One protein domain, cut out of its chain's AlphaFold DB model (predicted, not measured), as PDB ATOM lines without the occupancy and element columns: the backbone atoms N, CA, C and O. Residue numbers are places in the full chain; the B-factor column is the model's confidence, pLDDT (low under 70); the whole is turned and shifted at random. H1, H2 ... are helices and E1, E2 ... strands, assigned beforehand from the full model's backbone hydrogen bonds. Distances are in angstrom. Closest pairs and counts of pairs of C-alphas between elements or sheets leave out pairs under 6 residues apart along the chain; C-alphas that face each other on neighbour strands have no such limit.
ATOM      1  N   ILE A  46     -39.826   1.171   5.534       36.97
ATOM      2  CA  ILE A  46     -40.191   0.053   6.397       36.97
ATOM      3  C   ILE A  46     -41.049   0.637   7.511       36.97
ATOM      4  O   ILE A  46     -40.508   0.932   8.557       36.97
ATOM      5  N   GLY A  47     -42.360   0.813   7.311       42.03
ATOM      6  CA  GLY A  47     -43.306   1.311   8.331       42.03
ATOM      7  C   GLY A  47     -43.436   2.844   8.433       42.03
ATOM      8  O   GLY A  47     -42.699   3.593   7.801       42.03
ATOM      9  N   THR A  48     -44.406   3.325   9.223       37.28
ATOM     10  CA  THR A  48     -44.723   4.757   9.417       37.28
ATOM     11  C   THR A  48     -44.250   5.237  10.798       37.28
ATOM     12  O   THR A  48     -44.992   5.157  11.779       37.28
ATOM     13  N   TRP A  49     -43.005   5.711  10.902       45.84
ATOM     14  CA  TRP A  49     -42.340   5.998  12.188       45.84
ATOM     15  C   TRP A  49     -42.349   7.476  12.612       45.84
ATOM     16  O   TRP A  49     -41.643   7.864  13.532       45.84
ATOM     17  N   GLU A  50     -43.220   8.293  12.017       42.22
ATOM     18  CA  GLU A  50     -43.385   9.722  12.346       42.22
ATOM     19  C   GLU A  50     -44.206   9.987  13.624       42.22
ATOM     20  O   GLU A  50     -44.550  11.123  13.950       42.22
ATOM     21  N   THR A  51     -44.569   8.949  14.368       46.00
ATOM     22  CA  THR A  51     -45.598   9.042  15.409       46.00
ATOM     23  C   THR A  51     -44.993   9.173  16.807       46.00
ATOM     24  O   THR A  51     -43.865   8.755  17.058       46.00
ATOM     25  N   ILE A  52     -45.756   9.730  17.756       48.62
ATOM     26  CA  ILE A  52     -45.358   9.871  19.175       48.62
ATOM     27  C   ILE A  52     -44.993   8.551  19.868       48.62
ATOM     28  O   ILE A  52     -44.626   8.549  21.036       48.62
ATOM     29  N   TYR A  53     -45.182   7.426  19.184       46.50
ATOM     30  CA  TYR A  53     -45.148   6.097  19.763       46.50
ATOM     31  C   TYR A  53     -43.748   5.470  19.770       46.50
ATOM     32  O   TYR A  53     -43.590   4.426  20.388       46.50
ATOM     33  N   ASN A  54     -42.745   6.084  19.121       53.03
ATOM     34  CA  ASN A  54     -41.433   5.452  18.910       53.03
ATOM     35  C   ASN A  54     -40.209   6.335  19.224       53.03
ATOM     36  O   ASN A  54     -39.112   6.020  18.767       53.03
ATOM     37  N   TYR A  55     -40.365   7.420  19.990       62.38
ATOM     38  CA  TYR A  55     -39.228   8.206  20.489       62.38
ATOM     39  C   TYR A  55     -38.973   7.914  21.976       62.38
ATOM     40  O   TYR A  55     -39.902   7.604  22.725       62.38
ATOM     41  N   GLU A  56     -37.714   7.991  22.406       74.25
ATOM     42  CA  GLU A  56     -37.343   7.823  23.813       74.25
ATOM     43  C   GLU A  56     -37.838   9.017  24.632       74.25
ATOM     44  O   GLU A  56     -37.564  10.161  24.291       74.25
ATOM     45  N   LYS A  57     -38.555   8.785  25.731       79.12
ATOM     46  CA  LYS A  57     -38.948   9.863  26.643       79.12
ATOM     47  C   LYS A  57     -37.823  10.111  27.644       79.12
ATOM     48  O   LYS A  57     -37.534   9.239  28.454       79.12
ATOM     49  N   LEU A  58     -37.226  11.300  27.610       78.69
ATOM     50  CA  LEU A  58     -36.140  11.677  28.525       78.69
ATOM     51  C   LEU A  58     -36.674  12.158  29.883       78.69
ATOM     52  O   LEU A  58     -35.983  12.087  30.896       78.69
ATOM     53  N   ALA A  59     -37.918  12.638  29.893       82.62
ATOM     54  CA  ALA A  59     -38.692  12.973  31.079       82.62
ATOM     55  C   ALA A  59     -40.133  12.467  30.920       82.62
ATOM     56  O   ALA A  59     -40.642  12.374  29.800       82.62
ATOM     57  N   ASP A  60     -40.808  12.181  32.033       86.50
ATOM     58  CA  ASP A  60     -42.223  11.783  32.046       86.50
ATOM     59  C   ASP A  60     -43.025  12.676  33.011       86.50
ATOM     60  O   ASP A  60     -43.404  12.240  34.098       86.50
ATOM     61  N   PRO A  61     -43.215  13.964  32.665       88.44
ATOM     62  CA  PRO A  61     -43.965  14.895  33.498       88.44
ATOM     63  C   PRO A  61     -45.480  14.641  33.427       88.44
ATOM     64  O   PRO A  61     -45.996  14.073  32.461       88.44
ATOM     65  N   GLU A  62     -46.222  15.158  34.406       92.19
ATOM     66  CA  GLU A  62     -47.667  15.341  34.311       92.19
ATOM     67  C   GLU A  62     -47.984  16.286  33.140       92.19
ATOM     68  O   GLU A  62     -47.522  17.427  33.101       92.19
ATOM     69  N   ILE A  63     -48.792  15.827  32.180       89.56
ATOM     70  CA  ILE A  63     -49.166  16.615  30.999       89.56
ATOM     71  C   ILE A  63     -50.531  17.270  31.198       89.56
ATOM     72  O   ILE A  63     -51.539  16.585  31.392       89.56
ATOM     73  N   ARG A  64     -50.589  18.595  31.040       91.88
ATOM     74  CA  ARG A  64     -51.828  19.383  31.061       91.88
ATOM     75  C   ARG A  64     -52.058  20.032  29.706       91.88
ATOM     76  O   ARG A  64     -51.225  20.793  29.229       91.88
ATOM     77  N   ILE A  65     -53.189  19.726  29.074       89.56
ATOM     78  CA  ILE A  65     -53.513  20.228  27.733       89.56
ATOM     79  C   ILE A  65     -54.597  21.299  27.835       89.56
ATOM     80  O   ILE A  65     -55.720  21.026  28.256       89.56
ATOM     81  N   HIS A  66     -54.273  22.496  27.362       89.62
ATOM     82  CA  HIS A  66     -55.134  23.670  27.349       89.62
ATOM     83  C   HIS A  66     -55.510  24.006  25.908       89.62
ATOM     84  O   HIS A  66     -54.654  24.348  25.091       89.62
ATOM     85  N   ARG A  67     -56.798  23.925  25.569       88.38
ATOM     86  CA  ARG A  67     -57.293  24.425  24.278       88.38
ATOM     87  C   ARG A  67     -57.650  25.894  24.420       88.38
ATOM     88  O   ARG A  67     -58.452  26.241  25.282       88.38
ATOM     89  N   VAL A  68     -57.052  26.740  23.590       88.69
ATOM     90  CA  VAL A  68     -57.169  28.200  23.702       88.69
ATOM     91  C   VAL A  68     -57.575  28.822  22.372       88.69
ATOM     92  O   VAL A  68     -57.193  28.344  21.305       88.69
ATOM     93  N   SER A  69     -58.339  29.911  22.437       88.12
ATOM     94  CA  SER A  69     -58.757  30.667  21.252       88.12
ATOM     95  C   SER A  69     -57.612  31.498  20.669       88.12
ATOM     96  O   SER A  69     -57.493  31.618  19.451       88.12
ATOM     97  N   ASN A  70     -56.727  32.023  21.525       85.50
ATOM     98  CA  ASN A  70     -55.567  32.809  21.118       85.50
ATOM     99  C   ASN A  70     -54.262  32.224  21.678       85.50
ATOM    100  O   ASN A  70     -53.832  32.544  22.783       85.50
ATOM    101  N   VAL A  71     -53.612  31.366  20.890       84.25
ATOM    102  CA  VAL A  71     -52.335  30.751  21.281       84.25
ATOM    103  C   VAL A  71     -51.176  31.756  21.264       84.25
ATOM    104  O   VAL A  71     -50.188  31.579  21.973       84.25
ATOM    105  N   GLN A  72     -51.295  32.835  20.487       81.81
ATOM    106  CA  GLN A  72     -50.227  33.813  20.315       81.81
ATOM    107  C   GLN A  72     -49.936  34.573  21.613       81.81
ATOM    108  O   GLN A  72     -48.770  34.791  21.935       81.81
ATOM    109  N   GLU A  73     -50.974  34.960  22.357       82.38
ATOM    110  CA  GLU A  73     -50.828  35.662  23.641       82.38
ATOM    111  C   GLU A  73     -50.037  34.843  24.666       82.38
ATOM    112  O   GLU A  73     -49.339  35.407  25.504       82.38
ATOM    113  N   ILE A  74     -50.108  33.514  24.565       85.19
ATOM    114  CA  ILE A  74     -49.464  32.590  25.498       85.19
ATOM    115  C   ILE A  74     -48.063  32.209  25.012       85.19
ATOM    116  O   ILE A  74     -47.099  32.251  25.774       85.19
ATOM    117  N   CYS A  75     -47.939  31.853  23.734       82.44
ATOM    118  CA  CYS A  75     -46.709  31.312  23.161       82.44
ATOM    119  C   CYS A  75     -45.751  32.391  22.625       82.44
ATOM    120  O   CYS A  75     -44.622  32.075  22.250       82.44
ATOM    121  N   GLY A  76     -46.185  33.655  22.551       73.31
ATOM    122  CA  GLY A  76     -45.359  34.797  22.148       73.31
ATOM    123  C   GLY A  76     -44.975  34.841  20.663       73.31
ATOM    124  O   GLY A  76     -44.132  35.649  20.279       73.31
ATOM    125  N   ASN A  77     -45.568  33.997  19.811       70.94
ATOM    126  CA  ASN A  77     -45.264  33.924  18.379       70.94
ATOM    127  C   ASN A  77     -46.551  33.868  17.539       70.94
ATOM    128  O   ASN A  77     -47.411  33.023  17.775       70.94
ATOM    129  N   PHE A  78     -46.659  34.751  16.538       60.81
ATOM    130  CA  PHE A  78     -47.818  34.866  15.638       60.81
ATOM    131  C   PHE A  78     -48.064  33.600  14.798       60.81
ATOM    132  O   PHE A  78     -49.190  33.333  14.391       60.81
ATOM    133  N   PHE A  79     -47.019  32.813  14.534       68.06
ATOM    134  CA  PHE A  79     -47.105  31.613  13.695       68.06
ATOM    135  C   PHE A  79     -47.248  30.315  14.491       68.06
ATOM    136  O   PHE A  79     -47.387  29.249  13.892       68.06
ATOM    137  N   ALA A  80     -47.197  30.382  15.823       75.19
ATOM    138  CA  ALA A  80     -47.352  29.197  16.649       75.19
ATOM    139  C   ALA A  80     -48.786  28.658  16.535       75.19
ATOM    140  O   ALA A  80     -49.753  29.415  16.579       75.19
ATOM    141  N   LEU A  81     -48.918  27.340  16.390       81.75
ATOM    142  CA  LEU A  81     -50.200  26.626  16.495       81.75
ATOM    143  C   LEU A  81     -50.369  25.968  17.874       81.75
ATOM    144  O   LEU A  81     -51.475  25.574  18.249       81.75
ATOM    145  N   GLY A  82     -49.270  25.880  18.618       86.31
ATOM    146  CA  GLY A  82     -49.184  25.391  19.977       86.31
ATOM    147  C   GLY A  82     -47.866  25.819  20.621       86.31
ATOM    148  O   GLY A  82     -47.002  26.392  19.952       86.31
ATOM    149  N   CYS A  83     -47.748  25.584  21.921       89.69
ATOM    150  CA  CYS A  83     -46.468  25.551  22.617       89.69
ATOM    151  C   CYS A  83     -46.558  24.689  23.878       89.69
ATOM    152  O   CYS A  83     -47.607  24.622  24.524       89.69
ATOM    153  N   ALA A  84     -45.432  24.092  24.250       91.38
ATOM    154  CA  ALA A  84     -45.218  23.427  25.526       91.38
ATOM    155  C   ALA A  84     -44.312  24.242  26.454       91.38
ATOM    156  O   ALA A  84     -43.363  24.907  26.020       91.38
ATOM    157  N   LYS A  85     -44.556  24.130  27.760       90.00
ATOM    158  CA  LYS A  85     -43.659  24.634  28.799       90.00
ATOM    159  C   LYS A  85     -43.514  23.610  29.918       90.00
ATOM    160  O   LYS A  85     -44.431  23.408  30.707       90.00
ATOM    161  N   LEU A  86     -42.322  23.031  30.006       86.06
ATOM    162  CA  LEU A  86     -41.923  22.139  31.089       86.06
ATOM    163  C   LEU A  86     -41.451  22.948  32.307       86.06
ATOM    164  O   LEU A  86     -40.568  23.800  32.181       86.06
ATOM    165  N   GLN A  87     -42.032  22.688  33.477       86.94
ATOM    166  CA  GLN A  87     -41.676  23.289  34.763       86.94
ATOM    167  C   GLN A  87     -41.618  22.191  35.831       86.94
ATOM    168  O   GLN A  87     -42.642  21.796  36.379       86.94
ATOM    169  N   GLY A  88     -40.413  21.702  36.127       86.81
ATOM    170  CA  GLY A  88     -40.238  20.572  37.040       86.81
ATOM    171  C   GLY A  88     -40.851  19.294  36.465       86.81
ATOM    172  O   GLY A  88     -40.481  18.871  35.372       86.81
ATOM    173  N   ASP A  89     -41.786  18.706  37.201       90.56
ATOM    174  CA  ASP A  89     -42.519  17.483  36.869       90.56
ATOM    175  C   ASP A  89     -43.851  17.741  36.152       90.56
ATOM    176  O   ASP A  89     -44.580  16.795  35.879       90.56
ATOM    177  N   VAL A  90     -44.176  18.992  35.817       94.00
ATOM    178  CA  VAL A  90     -45.402  19.349  35.092       94.00
ATOM    179  C   VAL A  90     -45.054  19.994  33.757       94.00
ATOM    180  O   VAL A  90     -44.199  20.880  33.678       94.00
ATOM    181  N   CYS A  91     -45.751  19.590  32.699       93.12
ATOM    182  CA  CYS A  91     -45.706  20.258  31.408       93.12
ATOM    183  C   CYS A  91     -47.094  20.726  30.975       93.12
ATOM    184  O   CYS A  91     -48.013  19.927  30.779       93.12
ATOM    185  N   ASP A  92     -47.221  22.031  30.772       92.88
ATOM    186  CA  ASP A  92     -48.412  22.635  30.191       92.88
ATOM    187  C   ASP A  92     -48.243  22.749  28.672       92.88
ATOM    188  O   ASP A  92     -47.238  23.270  28.184       92.88
ATOM    189  N   ILE A  93     -49.244  22.282  27.929       87.62
ATOM    190  CA  ILE A  93     -49.347  22.408  26.477       87.62
ATOM    191  C   ILE A  93     -50.550  23.292  26.156       87.62
ATOM    192  O   ILE A  93     -51.680  22.935  26.484       87.62
ATOM    193  N   TRP A  94     -50.338  24.396  25.446       93.56
ATOM    194  CA  TRP A  94     -51.415  25.222  24.900       93.56
ATOM    195  C   TRP A  94     -51.555  24.963  23.406       93.56
ATOM    196  O   TRP A  94     -50.588  25.104  22.667       93.56
ATOM    197  N   ILE A  95     -52.755  24.597  22.951       85.31
ATOM    198  CA  ILE A  95     -53.063  24.322  21.540       85.31
ATOM    199  C   ILE A  95     -54.161  25.273  21.071       85.31
ATOM    200  O   ILE A  95     -55.232  25.346  21.680       85.31
ATOM    201  N   GLY A  96     -53.906  25.979  19.968       87.62
ATOM    202  CA  GLY A  96     -54.898  26.838  19.327       87.62
ATOM    203  C   GLY A  96     -56.024  26.038  18.667       87.62
ATOM    204  O   GLY A  96     -55.866  24.861  18.351       87.62
ATOM    205  N   GLU A  97     -57.149  26.684  18.363       85.38
ATOM    206  CA  GLU A  97     -58.290  26.040  17.679       85.38
ATOM    207  C   GLU A  97     -57.920  25.403  16.327       85.38
ATOM    208  O   GLU A  97     -58.497  24.397  15.921       85.38
ATOM    209  N   ARG A  98     -56.922  25.972  15.641       77.81
ATOM    210  CA  ARG A  98     -56.397  25.475  14.359       77.81
ATOM    211  C   ARG A  98     -55.303  24.414  14.513       77.81
ATOM    212  O   ARG A  98     -54.835  23.886  13.505       77.81
ATOM    213  N   GLY A  99     -54.870  24.134  15.741       71.00
ATOM    214  CA  GLY A  99     -53.854  23.132  16.035       71.00
ATOM    215  C   GLY A  99     -54.378  21.729  15.748       71.00
ATOM    216  O   GLY A  99     -55.430  21.320  16.244       71.00
ATOM    217  N   GLN A 100     -53.643  20.986  14.926       77.12
ATOM    218  CA  GLN A 100     -53.996  19.616  14.566       77.12
ATOM    219  C   GLN A 100     -53.378  18.621  15.552       77.12
ATOM    220  O   GLN A 100     -52.607  18.987  16.441       77.12
ATOM    221  N   ARG A 101     -53.687  17.332  15.382       73.56
ATOM    222  CA  ARG A 101     -53.062  16.269  16.177       73.56
ATOM    223  C   ARG A 101     -51.534  16.303  16.085       73.56
ATOM    224  O   ARG A 101     -50.879  16.154  17.107       73.56
ATOM    225  N   SER A 102     -50.991  16.585  14.902       70.69
ATOM    226  CA  SER A 102     -49.551  16.743  14.679       70.69
ATOM    227  C   SER A 102     -48.934  17.866  15.517       70.69
ATOM    228  O   SER A 102     -47.819  17.715  16.000       70.69
ATOM    229  N   THR A 103     -49.663  18.964  15.749       77.06
ATOM    230  CA  THR A 103     -49.229  20.039  16.652       77.06
ATOM    231  C   THR A 103     -49.148  19.534  18.088       77.06
ATOM    232  O   THR A 103     -48.133  19.722  18.742       77.06
ATOM    233  N   LEU A 104     -50.177  18.836  18.574       76.44
ATOM    234  CA  LEU A 104     -50.143  18.257  19.920       76.44
ATOM    235  C   LEU A 104     -48.997  17.246  20.076       76.44
ATOM    236  O   LEU A 104     -48.293  17.259  21.077       76.44
ATOM    237  N   ASP A 105     -48.799  16.393  19.077       78.56
ATOM    238  CA  ASP A 105     -47.737  15.390  19.063       78.56
ATOM    239  C   ASP A 105     -46.335  16.028  19.063       78.56
ATOM    240  O   ASP A 105     -45.425  15.517  19.717       78.56
ATOM    241  N   HIS A 106     -46.173  17.163  18.382       83.25
ATOM    242  CA  HIS A 106     -44.967  17.988  18.413       83.25
ATOM    243  C   HIS A 106     -44.710  18.563  19.815       83.25
ATOM    244  O   HIS A 106     -43.628  18.375  20.368       83.25
ATOM    245  N   GLU A 107     -45.721  19.179  20.432       86.75
ATOM    246  CA  GLU A 107     -45.595  19.744  21.783       86.75
ATOM    247  C   GLU A 107     -45.369  18.671  22.864       86.75
ATOM    248  O   GLU A 107     -44.662  18.900  23.845       86.75
ATOM    249  N   LEU A 108     -45.906  17.463  22.678       82.75
ATOM    250  CA  LEU A 108     -45.639  16.336  23.575       82.75
ATOM    251  C   LEU A 108     -44.154  15.957  23.585       82.75
ATOM    252  O   LEU A 108     -43.605  15.713  24.659       82.75
ATOM    253  N   ARG A 109     -43.476  15.953  22.429       85.12
ATOM    254  CA  ARG A 109     -42.024  15.686  22.377       85.12
ATOM    255  C   ARG A 109     -41.247  16.712  23.197       85.12
ATOM    256  O   ARG A 109     -40.347  16.328  23.943       85.12
ATOM    257  N   HIS A 110     -41.655  17.981  23.132       87.75
ATOM    258  CA  HIS A 110     -41.092  19.033  23.974       87.75
ATOM    259  C   HIS A 110     -41.235  18.754  25.470       87.75
ATOM    260  O   HIS A 110     -40.259  18.847  26.216       87.75
ATOM    261  N   CYS A 111     -42.425  18.343  25.909       86.81
ATOM    262  CA  CYS A 111     -42.657  17.965  27.303       86.81
ATOM    263  C   CYS A 111     -41.824  16.764  27.750       86.81
ATOM    264  O   CYS A 111     -41.344  16.730  28.879       86.81
ATOM    265  N   HIS A 112     -41.609  15.801  26.859       86.75
ATOM    266  CA  HIS A 112     -40.803  14.614  27.130       86.75
ATOM    267  C   HIS A 112     -39.293  14.845  26.995       86.75
ATOM    268  O   HIS A 112     -38.512  13.891  26.986       86.75
ATOM    269  N   GLY A 113     -38.877  16.111  26.939       82.69
ATOM    270  CA  GLY A 113     -37.485  16.500  27.064       82.69
ATOM    271  C   GLY A 113     -36.750  16.664  25.753       82.69
ATOM    272  O   GLY A 113     -35.529  16.745  25.789       82.69
ATOM    273  N   TRP A 114     -37.442  16.740  24.622       82.38
ATOM    274  CA  TRP A 114     -36.819  17.038  23.336       82.38
ATOM    275  C   TRP A 114     -36.964  18.512  22.980       82.38
ATOM    276  O   TRP A 114     -37.889  19.201  23.390       82.38
ATOM    277  N   ASP A 115     -36.037  19.030  22.204       85.44
ATOM    278  CA  ASP A 115     -36.100  20.377  21.669       85.44
ATOM    279  C   ASP A 115     -35.554  20.366  20.243       85.44
ATOM    280  O   ASP A 115     -34.955  19.384  19.801       85.44
ATOM    281  N   HIS A 116     -35.826  21.417  19.487       83.38
ATOM    282  CA  HIS A 116     -35.362  21.528  18.112       83.38
ATOM    283  C   HIS A 116     -35.102  22.993  17.762       83.38
ATOM    284  O   HIS A 116     -35.560  23.924  18.431       83.38
ATOM    285  N   HIS A 117     -34.327  23.210  16.698       81.75
ATOM    286  CA  HIS A 117     -33.938  24.557  16.290       81.75
ATOM    287  C   HIS A 117     -35.169  25.390  15.914       81.75
ATOM    288  O   HIS A 117     -35.899  25.070  14.973       81.75
ATOM    289  N   ARG A 118     -35.369  26.508  16.616       80.25
ATOM    290  CA  ARG A 118     -36.448  27.452  16.316       80.25
ATOM    291  C   ARG A 118     -36.015  28.395  15.209       80.25
ATOM    292  O   ARG A 118     -35.096  29.197  15.373       80.25
ATOM    293  N   VAL A 119     -36.720  28.333  14.086       78.88
ATOM    294  CA  VAL A 119     -36.511  29.280  12.993       78.88
ATOM    295  C   VAL A 119     -36.973  30.662  13.437       78.88
ATOM    296  O   VAL A 119     -38.154  30.892  13.698       78.88
ATOM    297  N   ASP A 120     -36.046  31.612  13.471       81.56
ATOM    298  CA  ASP A 120     -36.405  33.014  13.625       81.56
ATOM    299  C   ASP A 120     -37.019  33.529  12.317       81.56
ATOM    300  O   ASP A 120     -36.317  33.733  11.319       81.56
ATOM    301  N   HIS A 121     -38.339  33.712  12.316       78.94
ATOM    302  CA  HIS A 121     -39.083  34.180  11.154       78.94
ATOM    303  C   HIS A 121     -39.050  35.704  10.959       78.94
ATOM    304  O   HIS A 121     -39.468  36.171   9.898       78.94
ATOM    305  N   SER A 122     -38.512  36.483  11.906       80.06
ATOM    306  CA  SER A 122     -38.447  37.949  11.784       80.06
ATOM    307  C   SER A 122     -37.583  38.411  10.601       80.06
ATOM    308  O   SER A 122     -37.893  39.410   9.955       80.06
ATOM    309  N   PHE A 123     -36.574  37.616  10.233       82.25
ATOM    310  CA  PHE A 123     -35.693  37.845   9.082       82.25
ATOM    311  C   PHE A 123     -35.949  36.865   7.927       82.25
ATOM    312  O   PHE A 123     -35.106  36.696   7.046       82.25
ATOM    313  N   TRP A 124     -37.090  36.167   7.919       84.06
ATOM    314  CA  TRP A 124     -37.335  35.080   6.964       84.06
ATOM    315  C   TRP A 124     -37.244  35.542   5.509       84.06
ATOM    316  O   TRP A 124     -36.556  34.925   4.699       84.06
ATOM    317  N   TYR A 125     -37.907  36.654   5.189       85.31
ATOM    318  CA  TYR A 125     -37.960  37.194   3.830       85.31
ATOM    319  C   TYR A 125     -36.691  37.946   3.417       85.31
ATOM    320  O   TYR A 125     -36.483  38.152   2.225       85.31
ATOM    321  N   SER A 126     -35.825  38.315   4.367       89.62
ATOM    322  CA  SER A 126     -34.508  38.893   4.069       89.62
ATOM    323  C   SER A 126     -33.423  37.836   3.838       89.62
ATOM    324  O   SER A 126     -32.338  38.177   3.374       89.62
ATOM    325  N   ARG A 127     -33.682  36.559   4.153       87.38
ATOM    326  CA  ARG A 127     -32.758  35.450   3.872       87.38
ATOM    327  C   ARG A 127     -32.880  34.994   2.419       87.38
ATOM    328  O   ARG A 127     -33.979  34.843   1.880       87.38
ATOM    329  N   ASP A 128     -31.745  34.675   1.804       95.12
ATOM    330  CA  ASP A 128     -31.734  33.991   0.514       95.12
ATOM    331  C   ASP A 128     -32.362  32.584   0.617       95.12
ATOM    332  O   ASP A 128     -32.586  32.036   1.702       95.12
ATOM    333  N   ARG A 129     -32.688  31.985  -0.534       91.81
ATOM    334  CA  ARG A 129     -33.329  30.662  -0.596       91.81
ATOM    335  C   ARG A 129     -32.496  29.570   0.086       91.81
ATOM    336  O   ARG A 129     -33.056  28.801   0.860       91.81
ATOM    337  N   SER A 130     -31.189  29.528  -0.160       89.50
ATOM    338  CA  SER A 130     -30.299  28.508   0.402       89.50
ATOM    339  C   SER A 130     -30.198  28.634   1.925       89.50
ATOM    340  O   SER A 130     -30.207  27.638   2.645       89.50
ATOM    341  N   SER A 131     -30.174  29.864   2.439       85.81
ATOM    342  CA  SER A 131     -30.234  30.128   3.878       85.81
ATOM    343  C   SER A 131     -31.549  29.652   4.491       85.81
ATOM    344  O   SER A 131     -31.520  28.992   5.525       85.81
ATOM    345  N   ARG A 132     -32.695  29.906   3.848       84.56
ATOM    346  CA  ARG A 132     -33.999  29.395   4.308       84.56
ATOM    347  C   ARG A 132     -34.060  27.868   4.331       84.56
ATOM    348  O   ARG A 132     -34.548  27.302   5.304       84.56
ATOM    349  N   GLU A 133     -33.535  27.207   3.302       82.12
ATOM    350  CA  GLU A 133     -33.461  25.741   3.237       82.12
ATOM    351  C   GLU A 133     -32.610  25.168   4.382       82.12
ATOM    352  O   GLU A 133     -33.032  24.220   5.041       82.12
ATOM    353  N   ARG A 134     -31.465  25.791   4.703       79.62
ATOM    354  CA  ARG A 134     -30.648  25.401   5.866       79.62
ATOM    355  C   ARG A 134     -31.368  25.594   7.201       79.62
ATOM    356  O   ARG A 134     -31.254  24.733   8.066       79.62
ATOM    357  N   GLU A 135     -32.086  26.704   7.387       81.38
ATOM    358  CA  GLU A 135     -32.875  26.935   8.610       81.38
ATOM    359  C   GLU A 135     -33.927  25.838   8.808       81.38
ATOM    360  O   GLU A 135     -34.042  25.302   9.908       81.38
ATOM    361  N   LEU A 136     -34.654  25.472   7.746       76.50
ATOM    362  CA  LEU A 136     -35.674  24.419   7.800       76.50
ATOM    363  C   LEU A 136     -35.063  23.046   8.067       76.50
ATOM    364  O   LEU A 136     -35.584  22.307   8.895       76.50
ATOM    365  N   ALA A 137     -33.940  22.729   7.417       71.25
ATOM    366  CA  ALA A 137     -33.229  21.478   7.657       71.25
ATOM    367  C   ALA A 137     -32.792  21.352   9.125       71.25
ATOM    368  O   ALA A 137     -32.979  20.303   9.733       71.25
ATOM    369  N   ARG A 138     -32.278  22.436   9.726       72.00
ATOM    370  CA  ARG A 138     -31.942  22.453  11.160       72.00
ATOM    371  C   ARG A 138     -33.171  22.314  12.049       72.00
ATOM    372  O   ARG A 138     -33.109  21.608  13.046       72.00
ATOM    373  N   ALA A 139     -34.272  22.973  11.695       71.12
ATOM    374  CA  ALA A 139     -35.511  22.917  12.465       71.12
ATOM    375  C   ALA A 139     -36.165  21.530  12.474       71.12
ATOM    376  O   ALA A 139     -36.948  21.250  13.376       71.12
ATOM    377  N   GLY A 140     -35.849  20.672  11.500       70.06
ATOM    378  CA  GLY A 140     -36.292  19.279  11.487       70.06
ATOM    379  C   GLY A 140     -35.532  18.364  12.453       70.06
ATOM    380  O   GLY A 140     -36.027  17.284  12.758       70.06
ATOM    381  N   GLY A 141     -34.348  18.770  12.929       71.88
ATOM    382  CA  GLY A 141     -33.525  17.962  13.830       71.88
ATOM    383  C   GLY A 141     -33.911  18.134  15.295       71.88
ATOM    384  O   GLY A 141     -33.985  19.263  15.782       71.88
ATOM    385  N   TRP A 142     -34.105  17.019  15.997       76.06
ATOM    386  CA  TRP A 142     -34.435  16.989  17.424       76.06
ATOM    387  C   TRP A 142     -33.195  16.688  18.267       76.06
ATOM    388  O   TRP A 142     -32.348  15.886  17.885       76.06
ATOM    389  N   TYR A 143     -33.098  17.310  19.438       76.94
ATOM    390  CA  TYR A 143     -32.020  17.101  20.402       76.94
ATOM    391  C   TYR A 143     -32.556  17.093  21.844       76.94
ATOM    392  O   TYR A 143     -33.603  17.685  22.110       76.94
ATOM    393  N   PRO A 144     -31.859  16.459  22.806       78.94
ATOM    394  CA  PRO A 144     -32.220  16.534  24.219       78.94
ATOM    395  C   PRO A 144     -32.266  17.978  24.733       78.94
ATOM    396  O   PRO A 144     -31.306  18.743  24.598       78.94
ATOM    397  N   SER A 145     -33.374  18.352  25.363       80.31
ATOM    398  CA  SER A 145     -33.557  19.660  25.975       80.31
ATOM    399  C   SER A 145     -32.617  19.831  27.164       80.31
ATOM    400  O   SER A 145     -32.517  18.979  28.053       80.31
ATOM    401  N   ARG A 146     -31.998  21.010  27.244       74.38
ATOM    402  CA  ARG A 146     -31.135  21.402  28.370       74.38
ATOM    403  C   ARG A 146     -31.866  21.404  29.717       74.38
ATOM    404  O   ARG A 146     -31.230  21.278  30.757       74.38
ATOM    405  N   SER A 147     -33.192  21.570  29.716       65.19
ATOM    406  CA  SER A 147     -34.002  21.569  30.941       65.19
ATOM    407  C   SER A 147     -34.107  20.186  31.592       65.19
ATOM    408  O   SER A 147     -34.252  20.095  32.811       65.19
ATOM    409  N   VAL A 148     -33.989  19.109  30.812       61.06
ATOM    410  CA  VAL A 148     -34.024  17.735  31.337       61.06
ATOM    411  C   VAL A 148     -32.642  17.289  31.799       61.06
ATOM    412  O   VAL A 148     -32.519  16.704  32.875       61.06
ATOM    413  N   THR A 149     -31.589  17.660  31.066       58.81
ATOM    414  CA  THR A 149     -30.214  17.316  31.453       58.81
ATOM    415  C   THR A 149     -29.806  17.947  32.788       58.81
ATOM    416  O   THR A 149     -29.114  17.311  33.573       58.81
ATOM    417  N   ALA A 150     -30.287  19.152  33.110       57.31
ATOM    418  CA  ALA A 150     -30.026  19.786  34.405       57.31
ATOM    419  C   ALA A 150     -30.699  19.060  35.590       57.31
ATOM    420  O   ALA A 150     -30.117  18.981  36.671       57.31
ATOM    421  N   THR A 151     -31.903  18.516  35.389       52.03
ATOM    422  CA  THR A 151     -32.666  17.815  36.437       52.03
ATOM    423  C   THR A 151     -32.065  16.443  36.753       52.03
ATOM    424  O   THR A 151     -31.980  16.074  37.921       52.03
ATOM    425  N   GLN A 152     -31.584  15.714  35.740       47.53
ATOM    426  CA  GLN A 152     -30.896  14.432  35.948       47.53
ATOM    427  C   GLN A 152     -29.574  14.606  36.700       47.53
ATOM    428  O   GLN A 152     -29.308  13.866  37.638       47.53
ATOM    429  N   VAL A 153     -28.793  15.640  36.368       41.12
ATOM    430  CA  VAL A 153     -27.540  15.933  37.083       41.12
ATOM    431  C   VAL A 153     -27.807  16.306  38.545       41.12
ATOM    432  O   VAL A 153     -27.022  15.944  39.407       41.12
ATOM    433  N   ALA A 154     -28.916  16.982  38.860       44.88
ATOM    434  CA  ALA A 154     -29.258  17.349  40.238       44.88
ATOM    435  C   ALA A 154     -29.806  16.185  41.089       44.88
ATOM    436  O   ALA A 154     -29.759  16.273  42.310       44.88
ATOM    437  N   ALA A 155     -30.332  15.121  40.476       46.12
ATOM    438  CA  ALA A 155     -30.852  13.949  41.188       46.12
ATOM    439  C   ALA A 155     -29.757  12.934  41.577       46.12
ATOM    440  O   ALA A 155     -30.028  12.001  42.332       46.12
ATOM    441  N   GLU A 156     -28.535  13.110  41.066       40.53
ATOM    442  CA  GLU A 156     -27.392  12.214  41.292       40.53
ATOM    443  C   GLU A 156     -26.362  12.751  42.313       40.53
ATOM    444  O   GLU A 156     -25.339  12.102  42.537       40.53
TER     445      GLU A 156
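Overview. This is residues 46 to 156 of the 157 residues of an uncharacterized protein of Halioglobus sp. HI00S01 (UniProt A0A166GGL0). A three-stranded sheet, E1, E3 and E2, has the helix H2 lying along one face and the short helix H1 on the other. Past H2 runs a long narrow bar, with H3, E5 and H4 one after another and E4 paired beside E5; this bar makes the longest axis. The printed part has 111 residues with four named helices and five named strands, in the order E1 H1 E2 E3 H2 E4 H3 E5 H4, and its class is mixed, helices and strands. The larger sheet is mixed and E4 with E5 is antiparallel. The whole is only just compact, close to loose, with a radius of gyration of the C-alphas of 15.3 A and spans of 46 by 34 by 33 A.

Arrangement. Pass residues 46 to 61, which hold no named element, and look at E1, residues 62 to 68; it is parallel to the inner strand E3, residues 90 to 96, at 22 degrees, with N 66 and O 93 2.8 A apart. On the other side of E3 is the edge strand E2, residues 82 to 87; E2 and E3 form a hairpin, antiparallel at 167 degrees, with N 85 and O 92 2.8 A apart. H1, residues 71 to 75, is on this sheet over E3, at a height over the sheet of 7.4 A. H2, residues 101 to 111, is on the opposite face at a height of 8.2 A, over E3 and along the strands, at 25 degrees on the local plane; its closest C-alphas to E2 are those of Glu 107 and Ala 84, 5.3 A apart. Next find E4, residues 114 to 116, whose C-alpha at Asp 115 is 7.6 A from that of Arg 109 in H2, their closest pair. E5, residues 142 to 144, is antiparallel to E4 at 133 degrees, with N 115 and O 143 2.8 A apart. H3, residues 129 to 139, comes closest to E4 at the C-alphas of Ala 139 and His 116, 5.8 A apart. H4, residues 146 to 155, is near E4 and apart from H3. In H1, H2 and H3 every O i to N i+4 pair is within hydrogen-bond range; in H4 5 of 6 are.

Along the chain. Find C-alpha 62 at (-47.667, 15.341, 34.311); from there E1 runs 19.2 A to C-alpha 68. After H1, E2 covers 16.7 A and E3 19.9 A. H2 starts at C-alpha 101, (-53.062, 16.269, 16.177), and covers 15.3 A, as does H3. H4 covers 14.8 A and ends at C-alpha 155, (-30.852, 13.949, 41.188).

Size, cuts and confidence. The C-alphas farthest apart are those of Asp 128 and Glu 156, 46.4 A. The printed part has no cut, and the link from E4 to H3, 12 residues, is long. Confidence is low, under 70, at residues 46 to 55, 78 to 79 and 147 to 156; the mean pLDDT of the printed part is 76.5.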